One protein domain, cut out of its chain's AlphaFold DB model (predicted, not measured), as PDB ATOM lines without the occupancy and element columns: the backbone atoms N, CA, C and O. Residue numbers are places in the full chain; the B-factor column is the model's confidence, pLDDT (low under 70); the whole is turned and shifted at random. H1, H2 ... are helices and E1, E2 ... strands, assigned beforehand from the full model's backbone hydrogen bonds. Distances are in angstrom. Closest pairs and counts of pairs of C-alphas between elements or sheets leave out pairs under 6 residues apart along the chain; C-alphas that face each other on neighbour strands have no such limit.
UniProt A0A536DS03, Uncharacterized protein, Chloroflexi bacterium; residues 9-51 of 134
ATOM      1  N   ALA A   9      11.528  21.076  50.483       56.28
ATOM      2  CA  ALA A   9      11.025  22.280  49.815       56.28
ATOM      3  C   ALA A   9      12.138  23.078  49.103       56.28
ATOM      4  O   ALA A   9      11.973  23.475  47.947       56.28
ATOM      5  N   ARG A  10      13.300  23.267  49.751       55.47
ATOM      6  CA  ARG A  10      14.453  23.961  49.143       55.47
ATOM      7  C   ARG A  10      15.067  23.189  47.971       55.47
ATOM      8  O   ARG A  10      15.496  23.818  47.006       55.47
ATOM      9  N   LEU A  11      15.051  21.855  48.007       55.78
ATOM     10  CA  LEU A  11      15.530  21.013  46.903       55.78
ATOM     11  C   LEU A  11      14.623  21.090  45.661       55.78
ATOM     12  O   LEU A  11      15.138  21.139  44.543       55.78
ATOM     13  N   ARG A  12      13.292  21.179  45.819       54.25
ATOM     14  CA  ARG A  12      12.363  21.331  44.675       54.25
ATOM     15  C   ARG A  12      12.645  22.596  43.856       54.25
ATOM     16  O   ARG A  12      12.678  22.514  42.633       54.25
ATOM     17  N   LYS A  13      12.945  23.728  44.511       53.47
ATOM     18  CA  LYS A  13      13.304  25.004  43.848       53.47
ATOM     19  C   LYS A  13      14.627  24.977  43.056       53.47
ATOM     20  O   LYS A  13      14.950  25.976  42.422       53.47
ATOM     21  N   ARG A  14      15.400  23.881  43.083       54.66
ATOM     22  CA  ARG A  14      16.685  23.752  42.365       54.66
ATOM     23  C   ARG A  14      16.688  22.757  41.199       54.66
ATOM     24  O   ARG A  14      17.732  22.604  40.570       54.66
ATOM     25  N   ARG A  15      15.567  22.103  40.865       57.84
ATOM     26  CA  ARG A  15      15.513  21.295  39.632       57.84
ATOM     27  C   ARG A  15      15.628  22.223  38.408       57.84
ATOM     28  O   ARG A  15      14.873  23.193  38.345       57.84
ATOM     29  N   PRO A  16      16.550  21.979  37.455       61.09
ATOM     30  CA  PRO A  16      16.564  22.723  36.202       61.09
ATOM     31  C   PRO A  16      15.271  22.441  35.430       61.09
ATOM     32  O   PRO A  16      14.820  21.294  35.362       61.09
ATOM     33  N   ALA A  17      14.668  23.489  34.874       72.88
ATOM     34  CA  ALA A  17      13.455  23.386  34.075       72.88
ATOM     35  C   ALA A  17      13.810  22.822  32.693       72.88
ATOM     36  O   ALA A  17      14.141  23.574  31.781       72.88
ATOM     37  N   ARG A  18      13.790  21.491  32.563       83.00
ATOM     38  CA  ARG A  18      13.938  20.820  31.268       83.00
ATOM     39  C   ARG A  18      12.718  21.093  30.394       83.00
ATOM     40  O   ARG A  18      11.590  20.996  30.873       83.00
ATOM     41  N   ALA A  19      12.966  21.379  29.124       86.81
ATOM     42  CA  ALA A  19      11.952  21.397  28.084       86.81
ATOM     43  C   ALA A  19      11.792  19.991  27.485       86.81
ATOM     44  O   ALA A  19      12.709  19.166  27.547       86.81
ATOM     45  N   PHE A  20      10.632  19.729  26.891       89.00
ATOM     46  CA  PHE A  20      10.355  18.525  26.115       89.00
ATOM     47  C   PHE A  20       9.956  18.942  24.699       89.00
ATOM     48  O   PHE A  20       9.115  19.824  24.542       89.00
ATOM     49  N   CYS A  21      10.585  18.346  23.689       90.75
ATOM     50  CA  CYS A  21      10.218  18.527  22.292       90.75
ATOM     51  C   CYS A  21       9.232  17.423  21.897       90.75
ATOM     52  O   CYS A  21       9.622  16.261  21.806       90.75
ATOM     53  N   GLU A  22       7.974  17.780  21.640       91.06
ATOM     54  CA  GLU A  22       6.951  16.818  21.200       91.06
ATOM     55  C   GLU A  22       7.237  16.254  19.798       91.06
ATOM     56  O   GLU A  22       6.814  15.143  19.496       91.06
ATOM     57  N   LEU A  23       8.003  16.978  18.971       92.12
ATOM     58  CA  LEU A  23       8.352  16.570  17.606       92.12
ATOM     59  C   LEU A  23       9.399  15.439  17.569       92.12
ATOM     60  O   LEU A  23       9.286  14.529  16.755       92.12
ATOM     61  N   ASP A  24      10.392  15.490  18.464       90.31
ATOM     62  CA  ASP A  24      11.492  14.507  18.544       90.31
ATOM     63  C   ASP A  24      11.325  13.503  19.704       90.31
ATOM     64  O   ASP A  24      12.155  12.614  19.890       90.31
ATOM     65  N   GLY A  25      10.315  13.688  20.565       91.38
ATOM     66  CA  GLY A  25      10.143  12.931  21.812       91.38
ATOM     67  C   GLY A  25      11.253  13.150  22.857       91.38
ATOM     68  O   GLY A  25      11.420  12.333  23.764       91.38
ATOM     69  N   TRP A  26      12.045  14.222  22.733       89.00
ATOM     70  CA  TRP A  26      13.306  14.404  23.463       89.00
ATOM     71  C   TRP A  26      13.231  15.471  24.565       89.00
ATOM     72  O   TRP A  26      12.746  16.583  24.346       89.00
ATOM     73  N   SER A  27      13.786  15.177  25.752       88.38
ATOM     74  CA  SER A  27      13.912  16.151  26.851       88.38
ATOM     75  C   SER A  27      15.301  16.797  26.895       88.38
ATOM     76  O   SER A  27      16.301  16.084  27.001       88.38
ATOM     77  N   PHE A  28      15.376  18.128  26.917       88.31
ATOM     78  CA  PHE A  28      16.632  18.887  26.966       88.31
ATOM     79  C   PHE A  28      16.614  19.970  28.059       88.31
ATOM     80  O   PHE A  28      15.557  20.343  28.562       88.31
ATOM     81  N   ASP A  29      17.784  20.473  28.467       87.69
ATOM     82  CA  ASP A  29      17.886  21.635  29.365       87.69
ATOM     83  C   ASP A  29      18.147  22.899  28.517       87.69
ATOM     84  O   ASP A  29      19.254  23.048  27.988       87.69
ATOM     85  N   PRO A  30      17.153  23.800  28.361       85.50
ATOM     86  CA  PRO A  30      17.230  24.936  27.440       85.50
ATOM     87  C   PRO A  30      18.370  25.914  27.750       85.50
ATOM     88  O   PRO A  30      18.801  26.646  26.860       85.50
ATOM     89  N   ARG A  31      18.906  25.897  28.979       82.75
ATOM     90  CA  ARG A  31      20.031  26.748  29.401       82.75
ATOM     91  C   ARG A  31      21.322  26.462  28.637       82.75
ATOM     92  O   ARG A  31      22.179  27.335  28.559       82.75
ATOM     93  N   TYR A  32      21.469  25.249  28.103       83.81
ATOM     94  CA  TYR A  32      22.647  24.824  27.340       83.81
ATOM     95  C   TYR A  32      22.380  24.730  25.833       83.81
ATOM     96  O   TYR A  32      23.310  24.469  25.069       83.81
ATOM     97  N   THR A  33      21.144  24.954  25.387       85.31
ATOM     98  CA  THR A  33      20.742  24.859  23.973       85.31
ATOM     99  C   THR A  33      20.033  26.119  23.472       85.31
ATOM    100  O   THR A  33      19.351  26.078  22.454       85.31
ATOM    101  N   GLU A  34      20.177  27.244  24.186       84.12
ATOM    102  CA  GLU A  34      19.632  28.557  23.796       84.12
ATOM    103  C   GLU A  34      18.114  28.501  23.532       84.12
ATOM    104  O   GLU A  34      17.594  29.027  22.551       84.12
ATOM    105  N   GLY A  35      17.398  27.781  24.405       86.25
ATOM    106  CA  GLY A  35      15.952  27.562  24.297       86.25
ATOM    107  C   GLY A  35      15.512  26.584  23.200       86.25
ATOM    108  O   GLY A  35      14.320  26.291  23.110       86.25
ATOM    109  N   ARG A  36      16.430  26.050  22.384       88.81
ATOM    110  CA  ARG A  36      16.120  25.236  21.195       88.81
ATOM    111  C   ARG A  36      16.334  23.744  21.414       88.81
ATOM    112  O   ARG A  36      17.222  23.338  22.161       88.81
ATOM    113  N   CYS A  37      15.565  22.913  20.715       90.50
ATOM    114  CA  CYS A  37      15.858  21.489  20.610       90.50
ATOM    115  C   CYS A  37      17.127  21.279  19.758       90.50
ATOM    116  O   CYS A  37      17.177  21.797  18.641       90.50
ATOM    117  N   PRO A  38      18.126  20.500  20.216       89.12
ATOM    118  CA  PRO A  38      19.353  20.249  19.453       89.12
ATOM    119  C   PRO A  38      19.170  19.314  18.242       89.12
ATOM    120  O   PRO A  38      20.143  19.062  17.540       89.12
ATOM    121  N   ILE A  39      17.961  18.784  18.014       90.06
ATOM    122  CA  ILE A  39      17.632  17.881  16.899       90.06
ATOM    123  C   ILE A  39      16.892  18.665  15.802       90.06
ATOM    124  O   ILE A  39      17.492  18.986  14.781       90.06
ATOM    125  N   CYS A  40      15.626  19.049  16.019       91.75
ATOM    126  CA  CYS A  40      14.835  19.782  15.014       91.75
ATOM    127  C   CYS A  40      14.923  21.324  15.076       91.75
ATOM    128  O   CYS A  40      14.331  22.005  14.241       91.75
ATOM    129  N   GLY A  41      15.595  21.911  16.075       89.94
ATOM    130  CA  GLY A  41      15.707  23.372  16.235       89.94
ATOM    131  C   GLY A  41      14.481  24.093  16.825       89.94
ATOM    132  O   GLY A  41      14.536  25.318  16.996       89.94
ATOM    133  N   TRP A  42      13.401  23.369  17.163       90.75
ATOM    134  CA  TRP A  42      12.177  23.907  17.785       90.75
ATOM    135  C   TRP A  42      12.468  24.711  19.060       90.75
ATOM    136  O   TRP A  42      13.268  24.286  19.893       90.75
ATOM    137  N   VAL A  43      11.809  25.862  19.223       89.38
ATOM    138  CA  VAL A  43      11.994  26.770  20.369       89.38
ATOM    139  C   VAL A  43      10.997  26.427  21.474       89.38
ATOM    140  O   VAL A  43       9.788  26.488  21.258       89.38
ATOM    141  N   ALA A  44      11.495  26.133  22.673       84.44
ATOM    142  CA  ALA A  44      10.658  25.861  23.832       84.44
ATOM    143  C   ALA A  44      10.034  27.161  24.394       84.44
ATOM    144  O   ALA A  44      10.766  28.075  24.788       84.44
ATOM    145  N   PRO A  45       8.694  27.272  24.477       77.56
ATOM    146  CA  PRO A  45       8.032  28.482  24.958       77.56
ATOM    147  C   PRO A  45       8.289  28.700  26.455       77.56
ATOM    148  O   PRO A  45       8.183  27.779  27.262       77.56
ATOM    149  N   GLY A  46       8.635  29.934  26.837       73.62
ATOM    150  CA  GLY A  46       8.962  30.281  28.227       73.62
ATOM    151  C   GLY A  46      10.286  29.698  28.743       73.62
ATOM    152  O   GLY A  46      10.548  29.751  29.946       73.62
ATOM    153  N   ALA A  47      11.125  29.144  27.861       67.94
ATOM    154  CA  ALA A  47      12.457  28.675  28.212       67.94
ATOM    155  C   ALA A  47      13.332  29.819  28.771       67.94
ATOM    156  O   ALA A  47      13.453  30.860  28.125       67.94
ATOM    157  N   PRO A  48      13.991  29.643  29.932       67.19
ATOM    158  CA  PRO A  48      15.004  30.586  30.385       67.19
ATOM    159  C   PRO A  48      16.216  30.524  29.453       67.19
ATOM    160  O   PRO A  48      16.832  29.460  29.326       67.19
ATOM    161  N   GLU A  49      16.577  31.650  28.839       67.62
ATOM    162  CA  GLU A  49      17.811  31.745  28.058       67.62
ATOM    163  C   GLU A  49      19.059  31.484  28.919       67.62
ATOM    164  O   GLU A  49      19.036  31.544  30.156       67.62
ATOM    165  N   ALA A  50      20.169  31.174  28.248       70.75
ATOM    166  CA  ALA A  50      21.453  30.961  28.895       70.75
ATOM    167  C   ALA A  50      21.860  32.224  29.689       70.75
ATOM    168  O   ALA A  50      21.937  33.311  29.110       70.75
ATOM    169  N   PRO A  51      22.129  32.129  31.006       76.69
ATOM    170  CA  PRO A  51      22.496  33.297  31.799       76.69
ATOM    171  C   PRO A  51      23.815  33.891  31.291       76.69
ATOM    172  O   PRO A  51      24.711  33.151  30.896       76.69
TER     173      PRO A  51
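What this domain is: This is residues 9 to 51 of the 134 residues of an uncharacterized protein of Chloroflexi bacterium (UniProt A0A536DS03). With little regular structure, this domain is an arm tipped by helix H1, leading into a small hairpin, E1 and E2, beside which the looping stretch 29 to 51 folds back. Residues 9 to 15 stick out. The 43 printed residues hold H1, E1 and E2 in that order; the sheet E1 - E2 is antiparallel, and the class is mixed, with 10 residues in named elements. It is only just compact, close to loose, with a radius of gyration of the C-alphas of 10.9 A, and spans 35 by 22 by 15 A.

How they stand to each other: H1, residues 9 to 12, is too short for an O i to N i+4 pair; its one O i to N i+3 pair is within hydrogen-bond range. E1, residues 19 to 21, and E2, residues 26 to 28, form an antiparallel hairpin at 152 degrees. N 19 and O 28 are 2.8 A apart, within hydrogen-bond range. H1 and E2 are apart.

Where its parts are: H1 begins at C-alpha 9 (11.025, 22.280, 49.815). E1 is 6.7 A long. E2 is 6.6 A long and ends at C-alpha 28 (16.632, 18.887, 26.966).

The domain as a whole: The farthest C-alphas, of Ala 9 and Cys 40, are 35.1 A apart. The printed part has no cut and no long link. Residues 9 to 16 and 47 to 49 have pLDDT under 70.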